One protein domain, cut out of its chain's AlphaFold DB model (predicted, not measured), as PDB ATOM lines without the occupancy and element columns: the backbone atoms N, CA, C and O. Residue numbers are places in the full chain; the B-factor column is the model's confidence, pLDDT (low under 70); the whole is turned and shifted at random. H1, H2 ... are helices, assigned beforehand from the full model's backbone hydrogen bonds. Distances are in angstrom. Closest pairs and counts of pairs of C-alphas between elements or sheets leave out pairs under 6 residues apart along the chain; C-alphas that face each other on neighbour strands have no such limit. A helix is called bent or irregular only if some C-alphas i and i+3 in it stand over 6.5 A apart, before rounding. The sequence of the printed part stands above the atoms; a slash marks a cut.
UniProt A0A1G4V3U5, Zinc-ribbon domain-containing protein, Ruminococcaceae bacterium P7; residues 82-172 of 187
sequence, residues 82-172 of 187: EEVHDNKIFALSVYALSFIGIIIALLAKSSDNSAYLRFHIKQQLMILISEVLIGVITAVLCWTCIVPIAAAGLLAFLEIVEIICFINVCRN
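AT A GLANCE: This is residues 82 to 172 of the 187 residues of the protein "Zinc-ribbon domain-containing protein" of Ruminococcaceae bacterium P7 (UniProt A0A1G4V3U5). A long helical hairpin, H4 and H5 side by side, makes the length of a rod; at its open end H1 packs on both helices, and H2 folds back from H1 onto H4. The short H3 sits at that same end, by the start of H4. The printed part has 91 residues, with five named helices in the order H1 to H5 and no named strand: the class is all helix. It is loose, with a radius of gyration of the C-alphas of 15.2 A, and spans 51 by 24 by 16 A.

IN THESE COORDINATES: H4, residues 115 to 140, is 37.6 A long and begins at C-alpha 115 (-115.005, 18.328, -0.801). H5, residues 146 to 170, is 36.6 A long and ends at C-alpha 170 (-109.329, 26.203, -15.228). H1, residues 82 to 96, is 21.8 A long, begins at C-alpha 82 (-107.448, 27.714, -0.311) and is irregular: C-alphas 86 and 89 are 7.7 A apart. H2 is residues 99 to 107, 12.6 A. H3, residues 109 to 112, 6.1 A from first to last C-alpha, is neither bent nor irregular, but only just.

HOW THE PARTS SIT: H4 is the hub, touching four helices. H4 and H5 form a hairpin at a shallow tilt of 12 degrees, opposite ways; their closest C-alphas, Thr 138 and Pro 148, are 5.9 A apart. H1, H4 and H5 form a bundle, helices packed together. H1 touches residues 116 to 124 of H4 alone, the same way at 12 degrees, closest at C-alphas Ala 91 and Leu 117, 5.8 A. It touches residues 162 to 170 of H5 alone, closest at C-alphas Tyr 95 and Phe 166, 5.6 A. H1 and H2 form a hairpin, with C-alphas Val 94 and Gly 101 closest at 4.0 A. H2 touches H4 at a shallow tilt of 34.7 degrees, only just short of steep; C-alphas Ile 102 and Ile 121 are closest at 6.2 A. H3 and H4 touch only at the corner, closest at C-alphas Ser 111 and Leu 117, 5.8 A. H2 and H3 are each apart from H5. Every O i to N i+4 pair is within hydrogen-bond range in H2, H4 and H5, and 8 of 11 in H1; H3 is too short for such a pair.

THE WHOLE: The C-alphas farthest apart, Glu 82 and Trp 143, are 51.4 A from each other. The printed part has no cut, the four links are tight, and no printed residue is under 70 in pLDDT.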
ATOM      1  N   GLU A  82    -108.557  28.539  -0.803       95.50
ATOM      2  CA  GLU A  82    -107.448  27.714  -0.311       95.50
ATOM      3  C   GLU A  82    -107.622  26.248  -0.724       95.50
ATOM      4  O   GLU A  82    -106.726  25.660  -1.327       95.50
ATOM      5  N   GLU A  83    -108.809  25.676  -0.498       95.25
ATOM      6  CA  GLU A  83    -109.092  24.290  -0.868       95.25
ATOM      7  C   GLU A  83    -108.992  24.079  -2.384       95.25
ATOM      8  O   GLU A  83    -108.421  23.082  -2.842       95.25
ATOM      9  N   VAL A  84    -109.525  25.027  -3.164       96.94
ATOM     10  CA  VAL A  84    -109.417  25.015  -4.623       96.94
ATOM     11  C   VAL A  84    -107.949  25.077  -5.032       96.94
ATOM     12  O   VAL A  84    -107.534  24.269  -5.858       96.94
ATOM     13  N   HIS A  85    -107.154  25.989  -4.466       96.69
ATOM     14  CA  HIS A  85    -105.739  26.157  -4.806       96.69
ATOM     15  C   HIS A  85    -104.932  24.873  -4.581       96.69
ATOM     16  O   HIS A  85    -104.274  24.396  -5.510       96.69
ATOM     17  N   ASP A  86    -105.054  24.276  -3.396       95.88
ATOM     18  CA  ASP A  86    -104.286  23.094  -2.991       95.88
ATOM     19  C   ASP A  86    -104.615  21.851  -3.825       95.88
ATOM     20  O   ASP A  86    -103.769  20.980  -4.039       95.88
ATOM     21  N   ASN A  87    -105.847  21.765  -4.334       96.88
ATOM     22  CA  ASN A  87    -106.345  20.578  -5.027       96.88
ATOM     23  C   ASN A  87    -106.550  20.776  -6.531       96.88
ATOM     24  O   ASN A  87    -106.903  19.822  -7.235       96.88
ATOM     25  N   LYS A  88    -106.306  21.981  -7.064       96.38
ATOM     26  CA  LYS A  88    -106.596  22.319  -8.464       96.38
ATOM     27  C   LYS A  88    -105.898  21.394  -9.451       96.38
ATOM     28  O   LYS A  88    -106.513  20.992 -10.432       96.38
ATOM     29  N   ILE A  89    -104.636  21.040  -9.205       97.00
ATOM     30  CA  ILE A  89    -103.872  20.163 -10.107       97.00
ATOM     31  C   ILE A  89    -104.490  18.763 -10.160       97.00
ATOM     32  O   ILE A  89    -104.627  18.202 -11.247       97.00
ATOM     33  N   PHE A  90    -104.924  18.221  -9.021       97.25
ATOM     34  CA  PHE A  90    -105.607  16.930  -8.993       97.25
ATOM     35  C   PHE A  90    -106.955  17.008  -9.718       97.25
ATOM     36  O   PHE A  90    -107.229  16.161 -10.565       97.25
ATOM     37  N   ALA A  91    -107.742  18.066  -9.500       97.38
ATOM     38  CA  ALA A  91    -108.998  18.278 -10.224       97.38
ATOM     39  C   ALA A  91    -108.788  18.444 -11.743       97.38
ATOM     40  O   ALA A  91    -109.554  17.896 -12.528       97.38
ATOM     41  N   LEU A  92    -107.731  19.138 -12.179       97.75
ATOM     42  CA  LEU A  92    -107.360  19.224 -13.595       97.75
ATOM     43  C   LEU A  92    -106.965  17.856 -14.155       97.75
ATOM     44  O   LEU A  92    -107.374  17.518 -15.263       97.75
ATOM     45  N   SER A  93    -106.201  17.059 -13.400       97.38
ATOM     46  CA  SER A  93    -105.778  15.731 -13.857       97.38
ATOM     47  C   SER A  93    -106.962  14.802 -14.108       97.38
ATOM     48  O   SER A  93    -106.920  14.056 -15.082       97.38
ATOM     49  N   VAL A  94    -108.026  14.905 -13.298       97.56
ATOM     50  CA  VAL A  94    -109.252  14.103 -13.425       97.56
ATOM     51  C   VAL A  94    -109.856  14.220 -14.829       97.56
ATOM     52  O   VAL A  94    -110.232  13.200 -15.389       97.56
ATOM     53  N   TYR A  95    -109.876  15.419 -15.419       96.69
ATOM     54  CA  TYR A  95    -110.415  15.647 -16.769       96.69
ATOM     55  C   TYR A  95    -109.356  15.625 -17.882       96.69
ATOM     56  O   TYR A  95    -109.670  15.436 -19.043       96.69
ATOM     57  N   ALA A  96    -108.079  15.871 -17.578       96.12
ATOM     58  CA  ALA A  96    -107.035  15.860 -18.609       96.12
ATOM     59  C   ALA A  96    -106.576  14.439 -18.971       96.12
ATOM     60  O   ALA A  96    -106.099  14.197 -20.076       96.12
ATOM     61  N   LEU A  97    -106.654  13.518 -18.008       96.00
ATOM     62  CA  LEU A  97    -106.142  12.152 -18.122       96.00
ATOM     63  C   LEU A  97    -107.257  11.099 -17.991       96.00
ATOM     64  O   LEU A  97    -106.956   9.903 -17.929       96.00
ATOM     65  N   SER A  98    -108.523  11.532 -17.909       92.00
ATOM     66  CA  SER A  98    -109.711  10.691 -17.730       92.00
ATOM     67  C   SER A  98    -109.514   9.656 -16.602       92.00
ATOM     68  O   SER A  98    -109.219  10.020 -15.459       92.00
ATOM     69  N   PHE A  99    -109.619   8.352 -16.886       94.44
ATOM     70  CA  PHE A  99    -109.494   7.294 -15.874       94.44
ATOM     71  C   PHE A  99    -108.159   7.331 -15.108       94.44
ATOM     72  O   PHE A  99    -108.144   7.094 -13.900       94.44
ATOM     73  N   ILE A 100    -107.042   7.663 -15.770       96.56
ATOM     74  CA  ILE A 100    -105.724   7.767 -15.118       96.56
ATOM     75  C   ILE A 100    -105.742   8.922 -14.113       96.56
ATOM     76  O   ILE A 100    -105.242   8.791 -12.996       96.56
ATOM     77  N   GLY A 101    -106.370  10.035 -14.493       96.81
ATOM     78  CA  GLY A 101    -106.567  11.205 -13.647       96.81
ATOM     79  C   GLY A 101    -107.362  10.898 -12.385       96.81
ATOM     80  O   GLY A 101    -106.964  11.301 -11.293       96.81
ATOM     81  N   ILE A 102    -108.441  10.120 -12.517       96.62
ATOM     82  CA  ILE A 102    -109.230   9.648 -11.371       96.62
ATOM     83  C   ILE A 102    -108.358   8.839 -10.406       96.62
ATOM     84  O   ILE A 102    -108.402   9.086  -9.204       96.62
ATOM     85  N   ILE A 103    -107.540   7.904 -10.902       96.69
ATOM     86  CA  ILE A 103    -106.655   7.102 -10.042       96.69
ATOM     87  C   ILE A 103    -105.639   7.986  -9.314       96.69
ATOM     88  O   ILE A 103    -105.464   7.837  -8.106       96.69
ATOM     89  N   ILE A 104    -105.005   8.930 -10.013       96.69
ATOM     90  CA  ILE A 104    -104.063   9.878  -9.400       96.69
ATOM     91  C   ILE A 104    -104.756  10.682  -8.292       96.69
ATOM     92  O   ILE A 104    -104.218  10.795  -7.192       96.69
ATOM     93  N   ALA A 105    -105.955  11.203  -8.560       95.56
ATOM     94  CA  ALA A 105    -106.715  11.983  -7.593       95.56
ATOM     95  C   ALA A 105    -107.167  11.146  -6.385       95.56
ATOM     96  O   ALA A 105    -107.076  11.630  -5.264       95.56
ATOM     97  N   LEU A 106    -107.582   9.889  -6.577       95.06
ATOM     98  CA  LEU A 106    -107.949   8.976  -5.484       95.06
ATOM     99  C   LEU A 106    -106.748   8.550  -4.627       95.06
ATOM    100  O   LEU A 106    -106.902   8.299  -3.436       95.06
ATOM    101  N   LEU A 107    -105.552   8.463  -5.212       95.06
ATOM    102  CA  LEU A 107    -104.321   8.171  -4.470       95.06
ATOM    103  C   LEU A 107    -103.768   9.397  -3.735       95.06
ATOM    104  O   LEU A 107    -102.964   9.253  -2.810       95.06
ATOM    105  N   ALA A 108    -104.179  10.606  -4.122       92.38
ATOM    106  CA  ALA A 108    -103.827  11.810  -3.394       92.38
ATOM    107  C   ALA A 108    -104.499  11.779  -2.016       92.38
ATOM    108  O   ALA A 108    -105.725  11.760  -1.912       92.38
ATOM    109  N   LYS A 109    -103.699  11.846  -0.944       89.19
ATOM    110  CA  LYS A 109    -104.191  11.909   0.448       89.19
ATOM    111  C   LYS A 109    -105.197  13.050   0.672       89.19
ATOM    112  O   LYS A 109    -106.009  12.998   1.593       89.19
ATOM    113  N   SER A 110    -105.143  14.092  -0.156       86.69
ATOM    114  CA  SER A 110    -106.075  15.213  -0.097       86.69
ATOM    115  C   SER A 110    -107.502  14.855  -0.532       86.69
ATOM    116  O   SER A 110    -108.435  15.519  -0.091       86.69
ATOM    117  N   SER A 111    -107.712  13.779  -1.301       85.75
ATOM    118  CA  SER A 111    -109.056  13.327  -1.701       85.75
ATOM    119  C   SER A 111    -109.942  12.942  -0.517       85.75
ATOM    120  O   SER A 111    -111.157  13.139  -0.566       85.75
ATOM    121  N   ASP A 112    -109.348  12.497   0.592       88.94
ATOM    122  CA  ASP A 112    -110.098  12.176   1.803       88.94
ATOM    123  C   ASP A 112    -110.665  13.419   2.498       88.94
ATOM    124  O   ASP A 112    -111.722  13.336   3.121       88.94
ATOM    125  N   ASN A 113    -110.009  14.571   2.359       90.75
ATOM    126  CA  ASN A 113    -110.312  15.771   3.143       90.75
ATOM    127  C   ASN A 113    -110.753  16.974   2.295       90.75
ATOM    128  O   ASN A 113    -111.024  18.028   2.860       90.75
ATOM    129  N   SER A 114    -110.848  16.828   0.969       95.31
ATOM    130  CA  SER A 114    -111.313  17.884   0.065       95.31
ATOM    131  C   SER A 114    -112.682  17.553  -0.532       95.31
ATOM    132  O   SER A 114    -112.829  16.618  -1.325       95.31
ATOM    133  N   ALA A 115    -113.687  18.353  -0.178       96.50
ATOM    134  CA  ALA A 115    -115.005  18.328  -0.801       96.50
ATOM    135  C   ALA A 115    -114.924  18.729  -2.282       96.50
ATOM    136  O   ALA A 115    -115.565  18.096  -3.123       96.50
ATOM    137  N   TYR A 116    -114.070  19.701  -2.613       96.69
ATOM    138  CA  TYR A 116    -113.800  20.141  -3.980       96.69
ATOM    139  C   TYR A 116    -113.269  19.001  -4.861       96.69
ATOM    140  O   TYR A 116    -113.788  18.740  -5.950       96.69
ATOM    141  N   LEU A 117    -112.258  18.265  -4.388       96.44
ATOM    142  CA  LEU A 117    -111.684  17.171  -5.168       96.44
ATOM    143  C   LEU A 117    -112.677  16.011  -5.318       96.44
ATOM    144  O   LEU A 117    -112.832  15.471  -6.416       96.44
ATOM    145  N   ARG A 118    -113.412  15.669  -4.250       95.69
ATOM    146  CA  ARG A 118    -114.486  14.661  -4.292       95.69
ATOM    147  C   ARG A 118    -115.585  15.035  -5.282       95.69
ATOM    148  O   ARG A 118    -116.071  14.152  -5.991       95.69
ATOM    149  N   PHE A 119    -115.954  16.314  -5.362       95.44
ATOM    150  CA  PHE A 119    -116.923  16.808  -6.336       95.44
ATOM    151  C   PHE A 119    -116.474  16.478  -7.764       95.44
ATOM    152  O   PHE A 119    -117.212  15.802  -8.484       95.44
ATOM    153  N   HIS A 120    -115.255  16.870  -8.149       95.81
ATOM    154  CA  HIS A 120    -114.733  16.651  -9.503       95.81
ATOM    155  C   HIS A 120    -114.492  15.169  -9.827       95.81
ATOM    156  O   HIS A 120    -114.831  14.731 -10.928       95.81
ATOM    157  N   ILE A 121    -114.014  14.372  -8.861       95.69
ATOM    158  CA  ILE A 121    -113.912  12.909  -9.001       95.69
ATOM    159  C   ILE A 121    -115.291  12.300  -9.280       95.69
ATOM    160  O   ILE A 121    -115.419  11.507 -10.212       95.69
ATOM    161  N   LYS A 122    -116.332  12.680  -8.518       93.50
ATOM    162  CA  LYS A 122    -117.699  12.179  -8.741       93.50
ATOM    163  C   LYS A 122    -118.183  12.544 -10.146       93.50
ATOM    164  O   LYS A 122    -118.678  11.664 -10.844       93.50
ATOM    165  N   GLN A 123    -117.995  13.796 -10.579       93.88
ATOM    166  CA  GLN A 123    -118.433  14.231 -11.910       93.88
ATOM    167  C   GLN A 123    -117.792  13.385 -13.020       93.88
ATOM    168  O   GLN A 123    -118.499  12.881 -13.891       93.88
ATOM    169  N   GLN A 124    -116.470  13.195 -12.978       94.81
ATOM    170  CA  GLN A 124    -115.773  12.435 -14.016       94.81
ATOM    171  C   GLN A 124    -116.080  10.944 -13.954       94.81
ATOM    172  O   GLN A 124    -116.228  10.305 -14.989       94.81
ATOM    173  N   LEU A 125    -116.238  10.377 -12.756       93.81
ATOM    174  CA  LEU A 125    -116.622   8.977 -12.613       93.81
ATOM    175  C   LEU A 125    -117.981   8.701 -13.274       93.81
ATOM    176  O   LEU A 125    -118.163   7.661 -13.898       93.81
ATOM    177  N   MET A 126    -118.924   9.641 -13.191       91.56
ATOM    178  CA  MET A 126    -120.232   9.523 -13.844       91.56
ATOM    179  C   MET A 126    -120.134   9.599 -15.375       91.56
ATOM    180  O   MET A 126    -120.849   8.864 -16.063       91.56
ATOM    181  N   ILE A 127    -119.248  10.448 -15.909       93.25
ATOM    182  CA  ILE A 127    -118.948  10.502 -17.350       93.25
ATOM    183  C   ILE A 127    -118.322   9.174 -17.789       93.25
ATOM    184  O   ILE A 127    -118.882   8.510 -18.657       93.25
ATOM    185  N   LEU A 128    -117.276   8.715 -17.099       94.25
ATOM    186  CA  LEU A 128    -116.587   7.455 -17.384       94.25
ATOM    187  C   LEU A 128    -117.535   6.245 -17.354       94.25
ATOM    188  O   LEU A 128    -117.496   5.397 -18.242       94.25
ATOM    189  N   ILE A 129    -118.423   6.155 -16.358       93.12
ATOM    190  CA  ILE A 129    -119.440   5.091 -16.299       93.12
ATOM    191  C   ILE A 129    -120.338   5.146 -17.541       93.12
ATOM    192  O   ILE A 129    -120.639   4.107 -18.128       93.12
ATOM    193  N   SER A 130    -120.747   6.343 -17.961       92.62
ATOM    194  CA  SER A 130    -121.585   6.523 -19.151       92.62
ATOM    195  C   SER A 130    -120.854   6.095 -20.427       92.62
ATOM    196  O   SER A 130    -121.431   5.384 -21.249       92.62
ATOM    197  N   GLU A 131    -119.577   6.453 -20.572       94.44
ATOM    198  CA  GLU A 131    -118.726   6.041 -21.694       94.44
ATOM    199  C   GLU A 131    -118.554   4.525 -21.759       94.44
ATOM    200  O   GLU A 131    -118.739   3.927 -22.818       94.44
ATOM    201  N   VAL A 132    -118.267   3.883 -20.622       95.38
ATOM    202  CA  VAL A 132    -118.128   2.425 -20.539       95.38
ATOM    203  C   VAL A 132    -119.440   1.735 -20.913       95.38
ATOM    204  O   VAL A 132    -119.423   0.784 -21.695       95.38
ATOM    205  N   LEU A 133    -120.586   2.217 -20.419       95.12
ATOM    206  CA  LEU A 133    -121.897   1.659 -20.770       95.12
ATOM    207  C   LEU A 133    -122.181   1.773 -22.275       95.12
ATOM    208  O   LEU A 133    -122.580   0.787 -22.899       95.12
ATOM    209  N   ILE A 134    -121.931   2.941 -22.873       95.50
ATOM    210  CA  ILE A 134    -122.080   3.151 -24.321       95.50
ATOM    211  C   ILE A 134    -121.116   2.242 -25.093       95.50
ATOM    212  O   ILE A 134    -121.525   1.606 -26.066       95.50
ATOM    213  N   GLY A 135    -119.864   2.125 -24.648       96.44
ATOM    214  CA  GLY A 135    -118.846   1.275 -25.261       96.44
ATOM    215  C   GLY A 135    -119.234  -0.204 -25.260       96.44
ATOM    216  O   GLY A 135    -119.141  -0.859 -26.297       96.44
ATOM    217  N   VAL A 136    -119.753  -0.719 -24.141       97.50
ATOM    218  CA  VAL A 136    -120.232  -2.108 -24.028       97.50
ATOM    219  C   VAL A 136    -121.422  -2.362 -24.955       97.50
ATOM    220  O   VAL A 136    -121.407  -3.337 -25.708       97.50
ATOM    221  N   ILE A 137    -122.431  -1.481 -24.956       96.44
ATOM    222  CA  ILE A 137    -123.596  -1.600 -25.853       96.44
ATOM    223  C   ILE A 137    -123.140  -1.595 -27.317       96.44
ATOM    224  O   ILE A 137    -123.585  -2.419 -28.119       96.44
ATOM    225  N   THR A 138    -122.214  -0.699 -27.654       97.25
ATOM    226  CA  THR A 138    -121.666  -0.571 -29.007       97.25
ATOM    227  C   THR A 138    -120.880  -1.808 -29.412       97.25
ATOM    228  O   THR A 138    -121.053  -2.275 -30.529       97.25
ATOM    229  N   ALA A 139    -120.070  -2.385 -28.522       96.69
ATOM    230  CA  ALA A 139    -119.312  -3.602 -28.803       96.69
ATOM    231  C   ALA A 139    -120.234  -4.798 -29.100       96.69
ATOM    232  O   ALA A 139    -119.999  -5.533 -30.058       96.69
ATOM    233  N   VAL A 140    -121.321  -4.960 -28.336       97.19
ATOM    234  CA  VAL A 140    -122.305  -6.039 -28.548       97.19
ATOM    235  C   VAL A 140    -123.081  -5.848 -29.856       97.19
ATOM    236  O   VAL A 140    -123.360  -6.814 -30.567       97.19
ATOM    237  N   LEU A 141    -123.423  -4.603 -30.198       96.69
ATOM    238  CA  LEU A 141    -124.251  -4.261 -31.359       96.69
ATOM    239  C   LEU A 141    -123.449  -3.714 -32.550       96.69
ATOM    240  O   LEU A 141    -124.037  -3.156 -33.479       96.69
ATOM    241  N   CYS A 142    -122.123  -3.884 -32.558       94.75
ATOM    242  CA  CYS A 142    -121.230  -3.308 -33.572       94.75
ATOM    243  C   CYS A 142    -121.494  -3.833 -34.986       94.75
ATOM    244  O   CYS A 142    -121.176  -3.168 -35.968       94.75
ATOM    245  N   TRP A 143    -122.107  -5.014 -35.085       95.19
ATOM    246  CA  TRP A 143    -122.530  -5.621 -36.341       95.19
ATOM    247  C   TRP A 143    -123.706  -4.876 -36.993       95.19
ATOM    248  O   TRP A 143    -123.976  -5.066 -38.176       95.19
ATOM    249  N   THR A 144    -124.403  -4.020 -36.243       94.38
ATOM    250  CA  THR A 144    -125.400  -3.104 -36.801       94.38
ATOM    251  C   THR A 144    -124.683  -1.851 -37.304       94.38
ATOM    252  O   THR A 144    -123.875  -1.282 -36.586       94.38
ATOM    253  N   CYS A 145    -124.961  -1.367 -38.518       89.69
ATOM    254  CA  CYS A 145    -124.299  -0.148 -39.014       89.69
ATOM    255  C   CYS A 145    -124.725   1.122 -38.248       89.69
ATOM    256  O   CYS A 145    -123.985   2.098 -38.201       89.69
ATOM    257  N   ILE A 146    -125.925   1.124 -37.661       94.94
ATOM    258  CA  ILE A 146    -126.538   2.314 -37.051       94.94
ATOM    259  C   ILE A 146    -125.982   2.577 -35.646       94.94
ATOM    260  O   ILE A 146    -125.723   3.731 -35.304       94.94
ATOM    261  N   VAL A 147    -125.783   1.534 -34.831       96.06
ATOM    262  CA  VAL A 147    -125.369   1.712 -33.429       96.06
ATOM    263  C   VAL A 147    -123.977   2.342 -33.304       96.06
ATOM    264  O   VAL A 147    -123.872   3.309 -32.556       96.06
ATOM    265  N   PRO A 148    -122.932   1.922 -34.046       96.00
ATOM    266  CA  PRO A 148    -121.622   2.570 -34.003       96.00
ATOM    267  C   PRO A 148    -121.666   4.050 -34.395       96.00
ATOM    268  O   PRO A 148    -120.991   4.862 -33.771       96.00
ATOM    269  N   ILE A 149    -122.486   4.419 -35.386       96.50
ATOM    270  CA  ILE A 149    -122.636   5.818 -35.816       96.50
ATOM    271  C   ILE A 149    -123.293   6.649 -34.707       96.50
ATOM    272  O   ILE A 149    -122.806   7.726 -34.367       96.50
ATOM    273  N   ALA A 150    -124.377   6.142 -34.113       96.44
ATOM    274  CA  ALA A 150    -125.046   6.812 -33.001       96.44
ATOM    275  C   ALA A 150    -124.131   6.925 -31.767       96.44
ATOM    276  O   ALA A 150    -124.058   7.984 -31.142       96.44
ATOM    277  N   ALA A 151    -123.399   5.858 -31.446       96.75
ATOM    278  CA  ALA A 151    -122.452   5.821 -30.342       96.75
ATOM    279  C   ALA A 151    -121.302   6.811 -30.532       96.75
ATOM    280  O   ALA A 151    -120.971   7.522 -29.591       96.75
ATOM    281  N   ALA A 152    -120.747   6.927 -31.742       96.44
ATOM    282  CA  ALA A 152    -119.714   7.916 -32.041       96.44
ATOM    283  C   ALA A 152    -120.198   9.348 -31.757       96.44
ATOM    284  O   ALA A 152    -119.473  10.133 -31.151       96.44
ATOM    285  N   GLY A 153    -121.445   9.673 -32.121       96.88
ATOM    286  CA  GLY A 153    -122.051  10.967 -31.796       96.88
ATOM    287  C   GLY A 153    -122.229  11.195 -30.290       96.88
ATOM    288  O   GLY A 153    -121.933  12.281 -29.793       96.88
ATOM    289  N   LEU A 154    -122.674  10.174 -29.550       95.44
ATOM    290  CA  LEU A 154    -122.843  10.250 -28.095       95.44
ATOM    291  C   LEU A 154    -121.505  10.381 -27.356       95.44
ATOM    292  O   LEU A 154    -121.396  11.211 -26.458       95.44
ATOM    293  N   LEU A 155    -120.489   9.610 -27.745       95.25
ATOM    294  CA  LEU A 155    -119.148   9.686 -27.161       95.25
ATOM    295  C   LEU A 155    -118.496  11.042 -27.455       95.25
ATOM    296  O   LEU A 155    -117.969  11.668 -26.545       95.25
ATOM    297  N   ALA A 156    -118.624  11.564 -28.680       96.31
ATOM    298  CA  ALA A 156    -118.145  12.909 -29.005       96.31
ATOM    299  C   ALA A 156    -118.842  13.998 -28.168       96.31
ATOM    300  O   ALA A 156    -118.216  14.975 -27.766       96.31
ATOM    301  N   PHE A 157    -120.137  13.839 -27.877       95.38
ATOM    302  CA  PHE A 157    -120.846  14.740 -26.970       95.38
ATOM    303  C   PHE A 157    -120.313  14.659 -25.528       95.38
ATOM    304  O   PHE A 157    -120.156  15.702 -24.893       95.38
ATOM    305  N   LEU A 158    -120.022  13.458 -25.016       94.38
ATOM    306  CA  LEU A 158    -119.440  13.279 -23.680       94.38
ATOM    307  C   LEU A 158    -118.044  13.903 -23.575       94.38
ATOM    308  O   LEU A 158    -117.797  14.643 -22.626       94.38
ATOM    309  N   GLU A 159    -117.206  13.733 -24.596       94.62
ATOM    310  CA  GLU A 159    -115.887  14.371 -24.685       94.62
ATOM    311  C   GLU A 159    -115.997  15.906 -24.613       94.62
ATOM    312  O   GLU A 159    -115.279  16.574 -23.871       94.62
ATOM    313  N   ILE A 160    -116.962  16.499 -25.327       95.31
ATOM    314  CA  ILE A 160    -117.216  17.949 -25.253       95.31
ATOM    315  C   ILE A 160    -117.617  18.363 -23.830       95.31
ATOM    316  O   ILE A 160    -117.190  19.413 -23.344       95.31
ATOM    317  N   VAL A 161    -118.441  17.563 -23.152       94.75
ATOM    318  CA  VAL A 161    -118.850  17.822 -21.766       94.75
ATOM    319  C   VAL A 161    -117.649  17.751 -20.815       94.75
ATOM    320  O   VAL A 161    -117.528  18.618 -19.947       94.75
ATOM    321  N   GLU A 162    -116.747  16.785 -20.993       94.62
ATOM    322  CA  GLU A 162    -115.492  16.669 -20.239       94.62
ATOM    323  C   GLU A 162    -114.589  17.893 -20.452       94.62
ATOM    324  O   GLU A 162    -114.158  18.519 -19.480       94.62
ATOM    325  N   ILE A 163    -114.415  18.337 -21.701       95.50
ATOM    326  CA  ILE A 163    -113.663  19.558 -22.030       95.50
ATOM    327  C   ILE A 163    -114.278  20.791 -21.350       95.50
ATOM    328  O   ILE A 163    -113.557  21.636 -20.814       95.50
ATOM    329  N   ILE A 164    -115.611  20.911 -21.318       96.06
ATOM    330  CA  ILE A 164    -116.291  22.006 -20.605       96.06
ATOM    331  C   ILE A 164    -115.997  21.939 -19.100       96.06
ATOM    332  O   ILE A 164    -115.737  22.978 -18.488       96.06
ATOM    333  N   CYS A 165    -116.002  20.747 -18.499       96.19
ATOM    334  CA  CYS A 165    -115.645  20.571 -17.090       96.19
ATOM    335  C   CYS A 165    -114.192  20.978 -16.822       96.19
ATOM    336  O   CYS A 165    -113.937  21.733 -15.884       96.19
ATOM    337  N   PHE A 166    -113.260  20.576 -17.688       97.44
ATOM    338  CA  PHE A 166    -111.857  20.979 -17.615       97.44
ATOM    339  C   PHE A 166    -111.690  22.506 -17.680       97.44
ATOM    340  O   PHE A 166    -110.990  23.104 -16.857       97.44
ATOM    341  N   ILE A 167    -112.377  23.171 -18.616       97.69
ATOM    342  CA  ILE A 167    -112.360  24.637 -18.740       97.69
ATOM    343  C   ILE A 167    -112.968  25.297 -17.495       97.69
ATOM    344  O   ILE A 167    -112.470  26.329 -17.042       97.69
ATOM    345  N   ASN A 168    -114.020  24.717 -16.916       96.38
ATOM    346  CA  ASN A 168    -114.606  25.223 -15.677       96.38
ATOM    347  C   ASN A 168    -113.603  25.151 -14.520       96.38
ATOM    348  O   ASN A 168    -113.387  26.172 -13.868       96.38
ATOM    349  N   VAL A 169    -112.889  24.034 -14.347       97.62
ATOM    350  CA  VAL A 169    -111.801  23.922 -13.358       97.62
ATOM    351  C   VAL A 169    -110.708  24.961 -13.613       97.62
ATOM    352  O   VAL A 169    -110.263  25.639 -12.685       97.62
ATOM    353  N   CYS A 170    -110.299  25.163 -14.872       97.62
ATOM    354  CA  CYS A 170    -109.329  26.203 -15.228       97.62
ATOM    355  C   CYS A 170    -109.767  27.589 -14.727       97.62
ATOM    356  O   CYS A 170    -108.937  28.357 -14.234       97.62
ATOM    357  N   ARG A 171    -111.075  27.870 -14.792       97.38
ATOM    358  CA  ARG A 171    -111.724  29.120 -14.372       97.38
ATOM    359  C   ARG A 171    -112.121  29.161 -12.890       97.38
ATOM    360  O   ARG A 171    -112.822  30.095 -12.515       97.38
ATOM    361  N   ASN A 172    -111.694  28.190 -12.077       96.62
ATOM    362  CA  ASN A 172    -112.104  28.029 -10.675       96.62
ATOM    363  C   ASN A 172    -113.631  27.939 -10.515       96.62
ATOM    364  O   ASN A 172    -114.197  28.544  -9.613       96.62
TER     365      ASN A 172